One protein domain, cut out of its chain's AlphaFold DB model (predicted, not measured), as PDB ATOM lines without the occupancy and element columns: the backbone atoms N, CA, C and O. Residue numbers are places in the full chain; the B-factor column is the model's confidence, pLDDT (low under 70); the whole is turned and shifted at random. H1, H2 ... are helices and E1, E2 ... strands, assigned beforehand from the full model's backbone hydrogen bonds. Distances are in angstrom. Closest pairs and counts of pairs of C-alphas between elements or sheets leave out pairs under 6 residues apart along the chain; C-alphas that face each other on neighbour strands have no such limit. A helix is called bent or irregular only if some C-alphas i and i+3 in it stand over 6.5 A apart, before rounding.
ATOM      1  N   SER A   7     172.449 211.960 172.600       83.88
ATOM      2  CA  SER A   7     173.188 210.757 172.219       83.88
ATOM      3  C   SER A   7     173.745 210.958 170.813       83.88
ATOM      4  O   SER A   7     172.998 211.277 169.888       83.88
ATOM      5  N   GLN A   8     175.057 210.812 170.640       86.50
ATOM      6  CA  GLN A   8     175.736 211.050 169.366       86.50
ATOM      7  C   GLN A   8     176.411 209.773 168.879       86.50
ATOM      8  O   GLN A   8     177.090 209.080 169.636       86.50
ATOM      9  N   LYS A   9     176.288 209.502 167.581       87.50
ATOM     10  CA  LYS A   9     176.981 208.417 166.895       87.50
ATOM     11  C   LYS A   9     177.685 208.964 165.660       87.50
ATOM     12  O   LYS A   9     177.068 209.601 164.809       87.50
ATOM     13  N   LYS A  10     178.981 208.682 165.561       89.56
ATOM     14  CA  LYS A  10     179.807 208.991 164.391       89.56
ATOM     15  C   LYS A  10     180.115 207.694 163.653       89.56
ATOM     16  O   LYS A  10     180.226 206.638 164.276       89.56
ATOM     17  N   GLY A  11     180.220 207.773 162.339       89.00
ATOM     18  CA  GLY A  11     180.504 206.628 161.485       89.00
ATOM     19  C   GLY A  11     181.279 207.043 160.248       89.00
ATOM     20  O   GLY A  11     181.357 208.228 159.919       89.00
ATOM     21  N   THR A  12     181.842 206.047 159.578       91.69
ATOM     22  CA  THR A  12     182.600 206.215 158.344       91.69
ATOM     23  C   THR A  12     182.136 205.152 157.362       91.69
ATOM     24  O   THR A  12     182.017 203.981 157.723       91.69
ATOM     25  N   LEU A  13     181.856 205.562 156.131       88.75
ATOM     26  CA  LEU A  13     181.444 204.710 155.028       88.75
ATOM     27  C   LEU A  13     182.457 204.864 153.901       88.75
ATOM     28  O   LEU A  13     182.701 205.971 153.435       88.75
ATOM     29  N   ASN A  14     183.025 203.749 153.455       87.62
ATOM     30  CA  ASN A  14     183.887 203.720 152.281       87.62
ATOM     31  C   ASN A  14     183.051 203.241 151.098       87.62
ATOM     32  O   ASN A  14     182.473 202.153 151.142       87.62
ATOM     33  N   LEU A  15     182.961 204.066 150.065       84.94
ATOM     34  CA  LEU A  15     182.179 203.821 148.863       84.94
ATOM     35  C   LEU A  15     183.090 203.902 147.642       84.94
ATOM     36  O   LEU A  15     184.163 204.500 147.682       84.94
ATOM     37  N   LEU A  16     182.652 203.295 146.546       87.69
ATOM     38  CA  LEU A  16     183.275 203.465 145.242       87.69
ATOM     39  C   LEU A  16     182.350 204.349 144.411       87.69
ATOM     40  O   LEU A  16     181.221 203.956 144.125       87.69
ATOM     41  N   GLU A  17     182.812 205.542 144.054       81.50
ATOM     42  CA  GLU A  17     182.056 206.463 143.206       81.50
ATOM     43  C   GLU A  17     182.603 206.416 141.777       81.50
ATOM     44  O   GLU A  17     183.818 206.437 141.550       81.50
ATOM     45  N   THR A  18     181.704 206.342 140.796       78.62
ATOM     46  CA  THR A  18     182.060 206.461 139.380       78.62
ATOM     47  C   THR A  18     182.016 207.924 138.963       78.62
ATOM     48  O   THR A  18     180.939 208.514 138.875       78.62
ATOM     49  N   SER A  19     183.172 208.502 138.650       71.62
ATOM     50  CA  SER A  19     183.255 209.876 138.148       71.62
ATOM     51  C   SER A  19     182.604 209.980 136.766       71.62
ATOM     52  O   SER A  19     183.046 209.289 135.846       71.62
ATOM     53  N   GLY A  20     181.561 210.821 136.654       63.59
ATOM     54  CA  GLY A  20     181.004 211.560 135.496       63.59
ATOM     55  C   GLY A  20     180.741 210.872 134.142       63.59
ATOM     56  O   GLY A  20     179.866 211.307 133.399       63.59
ATOM     57  N   LYS A  21     181.490 209.831 133.774       67.94
ATOM     58  CA  LYS A  21     181.425 209.085 132.507       67.94
ATOM     59  C   LYS A  21     181.688 207.579 132.678       67.94
ATOM     60  O   LYS A  21     181.954 206.901 131.691       67.94
ATOM     61  N   GLY A  22     181.670 207.056 133.910       65.00
ATOM     62  CA  GLY A  22     181.786 205.616 134.191       65.00
ATOM     63  C   GLY A  22     183.159 204.989 133.913       65.00
ATOM     64  O   GLY A  22     183.282 203.770 133.951       65.00
ATOM     65  N   LYS A  23     184.190 205.794 133.622       71.94
ATOM     66  CA  LYS A  23     185.535 205.302 133.261       71.94
ATOM     67  C   LYS A  23     186.525 205.280 134.421       71.94
ATOM     68  O   LYS A  23     187.569 204.653 134.301       71.94
ATOM     69  N   GLU A  24     186.213 205.952 135.522       76.56
ATOM     70  CA  GLU A  24     187.113 206.060 136.663       76.56
ATOM     71  C   GLU A  24     186.339 205.799 137.952       76.56
ATOM     72  O   GLU A  24     185.380 206.509 138.272       76.56
ATOM     73  N   VAL A  25     186.740 204.739 138.652       82.06
ATOM     74  CA  VAL A  25     186.207 204.361 139.959       82.06
ATOM     75  C   VAL A  25     187.173 204.889 141.002       82.06
ATOM     76  O   VAL A  25     188.349 204.521 140.991       82.06
ATOM     77  N   ARG A  26     186.692 205.754 141.893       83.19
ATOM     78  CA  ARG A  26     187.511 206.309 142.972       83.19
ATOM     79  C   ARG A  26     186.953 205.886 144.328       83.19
ATOM     80  O   ARG A  26     185.734 205.920 144.511       83.19
ATOM     81  N   PRO A  27     187.816 205.484 145.276       84.75
ATOM     82  CA  PRO A  27     187.385 205.303 146.648       84.75
ATOM     83  C   PRO A  27     187.023 206.666 147.238       84.75
ATOM     84  O   PRO A  27     187.797 207.619 147.153       84.75
ATOM     85  N   VAL A  28     185.841 206.744 147.835       87.31
ATOM     86  CA  VAL A  28     185.332 207.923 148.530       87.31
ATOM     87  C   VAL A  28     185.013 207.529 149.959       87.31
ATOM     88  O   VAL A  28     184.305 206.553 150.213       87.31
ATOM     89  N   THR A  29     185.526 208.311 150.898       90.12
ATOM     90  CA  THR A  29     185.217 208.170 152.317       90.12
ATOM     91  C   THR A  29     184.160 209.199 152.687       90.12
ATOM     92  O   THR A  29     184.393 210.400 152.574       90.12
ATOM     93  N   LEU A  30     183.002 208.732 153.145       91.81
ATOM     94  CA  LEU A  30     181.952 209.568 153.710       91.81
ATOM     95  C   LEU A  30     181.930 209.415 155.225       91.81
ATOM     96  O   LEU A  30     181.895 208.311 155.764       91.81
ATOM     97  N   TYR A  31     181.892 210.539 155.918       91.38
ATOM     98  CA  TYR A  31     181.699 210.598 157.354       91.38
ATOM     99  C   TYR A  31     180.232 210.846 157.643       91.38
ATOM    100  O   TYR A  31     179.622 211.748 157.076       91.38
ATOM    101  N   THR A  32     179.669 210.047 158.540       91.81
ATOM    102  CA  THR A  32     178.277 210.154 158.964       91.81
ATOM    103  C   THR A  32     178.227 210.671 160.390       91.81
ATOM    104  O   THR A  32     178.903 210.125 161.268       91.81
ATOM    105  N   HIS A  33     177.387 211.666 160.641       90.56
ATOM    106  CA  HIS A  33     177.080 212.119 161.987       90.56
ATOM    107  C   HIS A  33     175.588 211.960 162.241       90.56
ATOM    108  O   HIS A  33     174.772 212.540 161.531       90.56
ATOM    109  N   THR A  34     175.244 211.210 163.284       88.94
ATOM    110  CA  THR A  34     173.880 211.096 163.797       88.94
ATOM    111  C   THR A  34     173.848 211.589 165.231       88.94
ATOM    112  O   THR A  34     174.705 211.218 166.032       88.94
ATOM    113  N   PHE A  35     172.861 212.398 165.584       88.38
ATOM    114  CA  PHE A  35     172.547 212.639 166.984       88.38
ATOM    115  C   PHE A  35     171.052 212.564 167.241       88.38
ATOM    116  O   PHE A  35     170.227 212.710 166.340       88.38
ATOM    117  N   VAL A  36     170.738 212.290 168.497       86.81
ATOM    118  CA  VAL A  36     169.394 212.120 169.014       86.81
ATOM    119  C   VAL A  36     169.304 212.956 170.276       86.81
ATOM    120  O   VAL A  36     170.132 212.799 171.174       86.81
ATOM    121  N   LEU A  37     168.327 213.856 170.343       82.69
ATOM    122  CA  LEU A  37     168.083 214.634 171.553       82.69
ATOM    123  C   LEU A  37     167.386 213.726 172.557       82.69
ATOM    124  O   LEU A  37     166.274 213.259 172.316       82.69
ATOM    125  N   LEU A  38     168.071 213.439 173.656       73.56
ATOM    126  CA  LEU A  38     167.480 212.728 174.770       73.56
ATOM    127  C   LEU A  38     166.684 213.778 175.544       73.56
ATOM    128  O   LEU A  38     167.266 214.716 176.086       73.56
ATOM    129  N   GLY A  39     165.357 213.648 175.572       63.59
ATOM    130  CA  GLY A  39     164.557 214.374 176.559       63.59
ATOM    131  C   GLY A  39     164.989 214.006 177.985       63.59
ATOM    132  O   GLY A  39     165.923 213.232 178.192       63.59
ATOM    133  N   ASP A  40     164.267 214.504 178.979       58.44
ATOM    134  CA  ASP A  40     164.487 214.400 180.432       58.44
ATOM    135  C   ASP A  40     164.397 212.963 181.022       58.44
ATOM    136  O   ASP A  40     164.098 212.744 182.193       58.44
ATOM    137  N   GLY A  41     164.747 211.950 180.224       52.03
ATOM    138  CA  GLY A  41     165.132 210.615 180.674       52.03
ATOM    139  C   GLY A  41     164.049 209.549 180.548       52.03
ATOM    140  O   GLY A  41     164.215 208.471 181.114       52.03
ATOM    141  N   ARG A  42     162.936 209.822 179.849       50.69
ATOM    142  CA  ARG A  42     161.780 208.899 179.783       50.69
ATOM    143  C   ARG A  42     161.172 208.655 178.404       50.69
ATOM    144  O   ARG A  42     160.213 207.897 178.307       50.69
ATOM    145  N   ALA A  43     161.689 209.278 177.350       55.94
ATOM    146  CA  ALA A  43     161.218 208.979 176.004       55.94
ATOM    147  C   ALA A  43     161.786 207.624 175.563       55.94
ATOM    148  O   ALA A  43     163.004 207.436 175.578       55.94
ATOM    149  N   ASP A  44     160.912 206.692 175.177       58.53
ATOM    150  CA  ASP A  44     161.323 205.469 174.493       58.53
ATOM    151  C   ASP A  44     162.222 205.861 173.312       58.53
ATOM    152  O   ASP A  44     161.828 206.681 172.481       58.53
ATOM    153  N   GLU A  45     163.417 205.263 173.195       58.31
ATOM    154  CA  GLU A  45     164.395 205.574 172.130       58.31
ATOM    155  C   GLU A  45     163.799 205.518 170.706       58.31
ATOM    156  O   GLU A  45     164.367 206.040 169.745       58.31
ATOM    157  N   ARG A  46     162.643 204.864 170.576       60.81
ATOM    158  CA  ARG A  46     161.875 204.622 169.355       60.81
ATOM    159  C   ARG A  46     161.156 205.864 168.833       60.81
ATOM    160  O   ARG A  46     161.064 206.018 167.618       60.81
ATOM    161  N   ASP A  47     160.709 206.751 169.716       66.62
ATOM    162  CA  ASP A  47     160.020 207.988 169.321       66.62
ATOM    163  C   ASP A  47     160.988 209.146 169.077       66.62
ATOM    164  O   ASP A  47     160.592 210.224 168.626       66.62
ATOM    165  N   LEU A  48     162.277 208.925 169.335       81.44
ATOM    166  CA  LEU A  48     163.274 209.965 169.209       81.44
ATOM    167  C   LEU A  48     163.605 210.267 167.743       81.44
ATOM    168  O   LEU A  48     163.889 209.385 166.921       81.44
ATOM    169  N   LEU A  49     163.620 211.559 167.432       85.38
ATOM    170  CA  LEU A  49     164.053 212.073 166.143       85.38
ATOM    171  C   LEU A  49     165.573 211.959 166.011       85.38
ATOM    172  O   LEU A  49     166.336 212.368 166.888       85.38
ATOM    173  N   HIS A  50     165.996 211.393 164.889       87.81
ATOM    174  CA  HIS A  50     167.384 211.225 164.511       87.81
ATOM    175  C   HIS A  50     167.753 212.297 163.489       87.81
ATOM    176  O   HIS A  50     167.156 212.394 162.413       87.81
ATOM    177  N   TYR A  51     168.783 213.065 163.816       89.12
ATOM    178  CA  TYR A  51     169.364 214.069 162.939       89.12
ATOM    179  C   TYR A  51     170.638 213.479 162.349       89.12
ATOM    180  O   TYR A  51     171.646 213.361 163.044       89.12
ATOM    181  N   THR A  52     170.562 213.039 161.091       89.25
ATOM    182  CA  THR A  52     171.650 212.337 160.404       89.25
ATOM    183  C   THR A  52     172.081 213.104 159.167       89.25
ATOM    184  O   THR A  52     171.245 213.468 158.347       89.25
ATOM    185  N   ALA A  53     173.388 213.278 158.991       90.25
ATOM    186  CA  ALA A  53     173.962 213.774 157.750       90.25
ATOM    187  C   ALA A  53     175.261 213.041 157.406       90.25
ATOM    188  O   ALA A  53     175.902 212.434 158.269       90.25
ATOM    189  N   SER A  54     175.622 213.086 156.125       91.88
ATOM    190  CA  SER A  54     176.857 212.510 155.592       91.88
ATOM    191  C   SER A  54     177.612 213.567 154.797       91.88
ATOM    192  O   SER A  54     176.983 214.329 154.065       91.88
ATOM    193  N   ALA A  55     178.933 213.614 154.934       92.06
ATOM    194  CA  ALA A  55     179.787 214.548 154.205       92.06
ATOM    195  C   ALA A  55     181.194 213.982 153.980       92.06
ATOM    196  O   ALA A  55     181.558 212.944 154.533       92.06
ATOM    197  N   SER A  56     181.999 214.694 153.194       90.44
ATOM    198  CA  SER A  56     183.410 214.387 152.935       90.44
ATOM    199  C   SER A  56     184.318 214.560 154.150       90.44
ATOM    200  O   SER A  56     185.397 213.975 154.191       90.44
ATOM    201  N   THR A  57     183.892 215.328 155.156       91.56
ATOM    202  CA  THR A  57     184.635 215.513 156.407       91.56
ATOM    203  C   THR A  57     183.737 215.317 157.635       91.56
ATOM    204  O   THR A  57     182.525 215.557 157.571       91.56
ATOM    205  N   PRO A  58     184.296 214.912 158.794       90.44
ATOM    206  CA  PRO A  58     183.525 214.784 160.031       90.44
ATOM    207  C   PRO A  58     182.845 216.087 160.474       90.44
ATOM    208  O   PRO A  58     181.736 216.051 161.005       90.44
ATOM    209  N   GLN A  59     183.510 217.229 160.283       91.31
ATOM    210  CA  GLN A  59     183.027 218.549 160.690       91.31
ATOM    211  C   GLN A  59     181.858 219.010 159.820       91.31
ATOM    212  O   GLN A  59     180.874 219.517 160.349       91.31
ATOM    213  N   GLU A  60     181.932 218.788 158.505       91.38
ATOM    214  CA  GLU A  60     180.810 219.056 157.600       91.38
ATOM    215  C   GLU A  60     179.622 218.155 157.923       91.38
ATOM    216  O   GLU A  60     178.493 218.633 157.979       91.38
ATOM    217  N   ALA A  61     179.860 216.870 158.201       89.69
ATOM    218  CA  ALA A  61     178.790 215.946 158.563       89.69
ATOM    219  C   ALA A  61     178.081 216.395 159.851       89.69
ATOM    220  O   ALA A  61     176.855 216.378 159.928       89.69
ATOM    221  N   GLU A  62     178.843 216.848 160.849       91.06
ATOM    222  CA  GLU A  62     178.298 217.422 162.081       91.06
ATOM    223  C   GLU A  62     177.511 218.717 161.816       91.06
ATOM    224  O   GLU A  62     176.398 218.873 162.318       91.06
ATOM    225  N   GLY A  63     178.057 219.623 160.999       90.50
ATOM    226  CA  GLY A  63     177.414 220.889 160.645       90.50
ATOM    227  C   GLY A  63     176.112 220.704 159.864       90.50
ATOM    228  O   GLY A  63     175.117 221.363 160.157       90.50
ATOM    229  N   LEU A  64     176.074 219.758 158.925       90.12
ATOM    230  CA  LEU A  64     174.865 219.422 158.173       90.12
ATOM    231  C   LEU A  64     173.804 218.767 159.063       90.12
ATOM    232  O   LEU A  64     172.622 219.091 158.948       90.12
ATOM    233  N   ALA A  65     174.208 217.895 159.989       88.75
ATOM    234  CA  ALA A  65     173.282 217.328 160.965       88.75
ATOM    235  C   ALA A  65     172.709 218.424 161.888       88.75
ATOM    236  O   ALA A  65     171.516 218.413 162.196       88.75
ATOM    237  N   PHE A  66     173.531 219.403 162.289       88.69
ATOM    238  CA  PHE A  66     173.087 220.571 163.059       88.69
ATOM    239  C   PHE A  66     172.085 221.428 162.273       88.69
ATOM    240  O   PHE A  66     171.039 221.800 162.804       88.69
ATOM    241  N   ALA A  67     172.360 221.697 160.995       88.06
ATOM    242  CA  ALA A  67     171.459 222.453 160.128       88.06
ATOM    243  C   ALA A  67     170.098 221.754 159.956       88.06
ATOM    244  O   ALA A  67     169.050 222.406 159.987       88.06
ATOM    245  N   ALA A  68     170.088 220.419 159.849       86.62
ATOM    246  CA  ALA A  68     168.855 219.634 159.817       86.62
ATOM    247  C   ALA A  68     168.036 219.801 161.110       86.62
ATOM    248  O   ALA A  68     166.818 219.964 161.048       86.62
ATOM    249  N   TYR A  69     168.693 219.838 162.274       87.31
ATOM    250  CA  TYR A  69     168.035 220.139 163.549       87.31
ATOM    251  C   TYR A  69     167.455 221.556 163.597       87.31
ATOM    252  O   TYR A  69     166.292 221.725 163.958       87.31
ATOM    253  N   GLN A  70     168.212 222.572 163.183       88.75
ATOM    254  CA  GLN A  70     167.697 223.945 163.150       88.75
ATOM    255  C   GLN A  70     166.474 224.078 162.238       88.75
ATOM    256  O   GLN A  70     165.502 224.739 162.593       88.75
ATOM    257  N   THR A  71     166.499 223.399 161.091       86.00
ATOM    258  CA  THR A  71     165.371 223.367 160.153       86.00
ATOM    259  C   THR A  71     164.169 222.627 160.748       86.00
ATOM    260  O   THR A  71     163.021 223.013 160.527       86.00
ATOM    261  N   ALA A  72     164.415 221.573 161.531       86.50
ATOM    262  CA  ALA A  72     163.378 220.798 162.200       86.50
ATOM    263  C   ALA A  72     162.614 221.597 163.269       86.50
ATOM    264  O   ALA A  72     161.414 221.389 163.402       86.50
ATOM    265  N   LEU A  73     163.253 222.544 163.972       85.12
ATOM    266  CA  LEU A  73     162.609 223.334 165.039       85.12
ATOM    267  C   LEU A  73     161.358 224.104 164.582       85.12
ATOM    268  O   LEU A  73     160.454 224.327 165.380       85.12
ATOM    269  N   GLY A  74     161.298 224.504 163.309       83.19
ATOM    270  CA  GLY A  74     160.141 225.184 162.715       83.19
ATOM    271  C   GLY A  74     159.250 224.281 161.860       83.19
ATOM    272  O   GLY A  74     158.350 224.773 161.181       83.19
ATOM    273  N   CYS A  75     159.512 222.973 161.818       87.19
ATOM    274  CA  CYS A  75     158.845 222.057 160.904       87.19
ATOM    275  C   CYS A  75     157.639 221.379 161.569       87.19
ATOM    276  O   CYS A  75     157.759 220.767 162.623       87.19
ATOM    277  N   ALA A  76     156.487 221.362 160.893       87.25
ATOM    278  CA  ALA A  76     155.303 220.607 161.329       87.25
ATOM    279  C   ALA A  76     155.392 219.085 161.052       87.25
ATOM    280  O   ALA A  76     154.370 218.417 160.949       87.25
ATOM    281  N   HIS A  77     156.608 218.564 160.847       84.25
ATOM    282  CA  HIS A  77     156.971 217.178 160.533       84.25
ATOM    283  C   HIS A  77     155.896 216.316 159.854       84.25
ATOM    284  O   HIS A  77     155.142 215.587 160.498       84.25
ATOM    285  N   ARG A  78     155.912 216.280 158.517       89.25
ATOM    286  CA  ARG A  78     155.172 215.270 157.749       89.25
ATOM    287  C   ARG A  78     156.074 214.072 157.460       89.25
ATOM    288  O   ARG A  78     156.780 214.054 156.452       89.25
ATOM    289  N   MET A  79     156.052 213.094 158.361       89.50
ATOM    290  CA  MET A  79     156.854 211.871 158.251       89.50
ATOM    291  C   MET A  79     156.311 210.961 157.144       89.50
ATOM    292  O   MET A  79     155.129 210.618 157.136       89.50
ATOM    293  N   LEU A  80     157.177 210.573 156.209       90.19
ATOM    294  CA  LEU A  80     156.883 209.631 155.133       90.19
ATOM    295  C   LEU A  80     157.786 208.409 155.255       90.19
ATOM    296  O   LEU A  80     158.951 208.509 155.636       90.19
ATOM    297  N   ARG A  81     157.267 207.236 154.904       90.00
ATOM    298  CA  ARG A  81     158.038 205.994 154.973       90.00
ATOM    299  C   ARG A  81     159.089 205.956 153.862       90.00
ATOM    300  O   ARG A  81     158.736 205.969 152.688       90.00
ATOM    301  N   LYS A  82     160.367 205.879 154.242       87.75
ATOM    302  CA  LYS A  82     161.518 205.797 153.323       87.75
ATOM    303  C   LYS A  82     162.089 204.382 153.229       87.75
ATOM    304  O   LYS A  82     162.565 203.977 152.175       87.75
ATOM    305  N   ALA A  83     162.014 203.620 154.318       86.88
ATOM    306  CA  ALA A  83     162.403 202.213 154.371       86.88
ATOM    307  C   ALA A  83     161.475 201.437 155.330       86.88
ATOM    308  O   ALA A  83     160.717 202.053 156.087       86.88
ATOM    309  N   PRO A  84     161.523 200.091 155.361       85.81
ATOM    310  CA  PRO A  84     160.681 199.288 156.252       85.81
ATOM    311  C   PRO A  84     160.752 199.711 157.726       85.81
ATOM    312  O   PRO A  84     159.736 199.679 158.417       85.81
ATOM    313  N   THR A  85     161.917 200.167 158.180       86.25
ATOM    314  CA  THR A  85     162.186 200.609 159.558       86.25
ATOM    315  C   THR A  85     162.493 202.100 159.679       86.25
ATOM    316  O   THR A  85     162.974 202.537 160.724       86.25
ATOM    317  N   LEU A  86     162.260 202.893 158.628       87.12
ATOM    318  CA  LEU A  86     162.675 204.295 158.582       87.12
ATOM    319  C   LEU A  86     161.582 205.178 157.993       87.12
ATOM    320  O   LEU A  86     161.134 204.978 156.860       87.12
ATOM    321  N   GLU A  87     161.229 206.207 158.743       90.56
ATOM    322  CA  GLU A  87     160.468 207.348 158.264       90.56
ATOM    323  C   GLU A  87     161.364 208.578 158.184       90.56
ATOM    324  O   GLU A  87     162.280 208.747 158.986       90.56
ATOM    325  N   GLU A  88     161.082 209.442 157.218       91.38
ATOM    326  CA  GLU A  88     161.789 210.693 156.993       91.38
ATOM    327  C   GLU A  88     160.783 211.814 156.736       91.38
ATOM    328  O   GLU A  88     159.810 211.639 155.998       91.38
ATOM    329  N   CYS A  89     160.994 212.976 157.349       90.38
ATOM    330  CA  CYS A  89     160.201 214.158 157.046       90.38
ATOM    331  C   CYS A  89     160.555 214.672 155.650       90.38
ATOM    332  O   CYS A  89     161.706 215.022 155.395       90.38
ATOM    333  N   ALA A  90     159.554 214.818 154.783       87.00
ATOM    334  CA  ALA A  90     159.758 215.310 153.420       87.00
ATOM    335  C   ALA A  90     160.318 216.745 153.350       87.00
ATOM    336  O   ALA A  90     160.926 217.112 152.351       87.00
ATOM    337  N   ALA A  91     160.085 217.558 154.387       87.12
ATOM    338  CA  ALA A  91     160.466 218.969 154.398       87.12
ATOM    339  C   ALA A  91     161.850 219.219 155.014       87.12
ATOM    340  O   ALA A  91     162.647 219.958 154.451       87.12
ATOM    341  N   CYS A  92     162.141 218.620 156.172       85.06
ATOM    342  CA  CYS A  92     163.372 218.897 156.923       85.06
ATOM    343  C   CYS A  92     164.348 217.712 156.970       85.06
ATOM    344  O   CYS A  92     165.390 217.813 157.609       85.06
ATOM    345  N   GLY A  93     163.999 216.571 156.365       84.69
ATOM    346  CA  GLY A  93     164.866 215.390 156.297       84.69
ATOM    347  C   GLY A  93     165.112 214.684 157.632       84.69
ATOM    348  O   GLY A  93     165.927 213.765 157.684       84.69
ATOM    349  N   VAL A  94     164.433 215.081 158.718       89.06
ATOM    350  CA  VAL A  94     164.579 214.406 160.017       89.06
ATOM    351  C   VAL A  94     164.087 212.970 159.918       89.06
ATOM    352  O   VAL A  94     163.084 212.701 159.256       89.06
ATOM    353  N   GLN A  95     164.780 212.055 160.584       89.38
ATOM    354  CA  GLN A  95     164.502 210.629 160.497       89.38
ATOM    355  C   GLN A  95     163.926 210.089 161.802       89.38
ATOM    356  O   GLN A  95     164.291 210.523 162.890       89.38
ATOM    357  N   ARG A  96     163.043 209.097 161.703       88.38
ATOM    358  CA  ARG A  96     162.512 208.337 162.839       88.38
ATOM    359  C   ARG A  96     162.576 206.852 162.528       88.38
ATOM    360  O   ARG A  96     162.287 206.430 161.408       88.38
ATOM    361  N   ARG A  97     162.953 206.049 163.522       85.50
ATOM    362  CA  ARG A  97     162.942 204.590 163.391       85.50
ATOM    363  C   ARG A  97     161.540 204.066 163.664       85.50
ATOM    364  O   ARG A  97     160.950 204.384 164.684       85.50
ATOM    365  N   VAL A  98     161.036 203.228 162.768       82.88
ATOM    366  CA  VAL A  98     159.754 202.539 162.944       82.88
ATOM    367  C   VAL A  98     160.046 201.076 163.255       82.88
ATOM    368  O   VAL A  98     160.888 200.475 162.576       82.88
TER     369      VAL A  98
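This is residues 7 to 98 of the 120 residues of an uncharacterized protein of Deinococcus reticulitermitis (UniProt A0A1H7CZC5). A long two-stranded hairpin, E1 and E2, is joined along part of its length by E3 into a twisted sheet with the helix H1 over one face; past E3 the hairpin runs on as a bent arm round residues 16 to 27. A second small sheet, E4, E5 and E6, sits beside the start of E3, at the other end from the arm. The printed part has 92 residues, with six named strands and one named helix in the order E1 E2 E3 H1 E4 E5 E6, and its class is mixed, helices and strands. Both sheets, ordered E1 - E2 - E3 and E4 - E5 - E6, are antiparallel. The whole is loose, with a radius of gyration of the C-alphas of 15.3 A and spans of 50 by 25 by 24 A, the arm making much of the length.

Find C-alpha 7 at (173.188, 210.757, 172.219); from there E1 runs through residues 7 to 19, 35.5 A, and bends by 57 degrees at residue 16. E2 comes back through residues 24 to 37, 40.7 A. Look next at E3, residues 50 to 55, 16.5 A. H1, residues 58 to 72, begins with C-alpha 58 at (183.525, 214.784, 160.031) and is 21.1 A long. Then come E4, residues 79 to 83, E5, residues 86 to 89, and E6, residues 95 to 97, which ends with C-alpha 97 at (162.942, 204.590, 163.391).

E1, E2 and E3 form a meander, each strand the antiparallel neighbour of the one before. In the hairpin of E1 and E2, look for N 9 and O 34, 2.8 A apart and within hydrogen-bond range. In the hairpin of E2 and E3, N 33 and O 53 are within that range at 2.9 A. H1 is on this sheet, making two layers, a helix on one face of a sheet, at a height over the sheet of 5.7 A. It lies over E3 and only just over E2, with 3 of its C-alphas, and runs slantwise to the strands, at 41 degrees to E3 on the local plane. The closest C-alphas of E3 and H1 are those of Ala 55 and Ala 61, 4.7 A apart. Every O i to N i+4 pair of H1 is within hydrogen-bond range. E4, E5 and E6 are a second meander of two hairpins, with N 80 and O 88 at 2.8 A and N 87 and O 96 at 2.9 A, both within hydrogen-bond range. The closest C-alphas of E3 and E6, those of His 50 and Gln 95, are 5.0 A apart. H1 is not on this second sheet.

The two C-alphas farthest apart are those of Lys 23 and Asp 40, 52.4 A. The printed part has no cut. The link from E2 to E3, residues 38 to 49, is long. The mean pLDDT of the printed part is 83.6, and residues 20 to 22 and 39 to 47 are under 70.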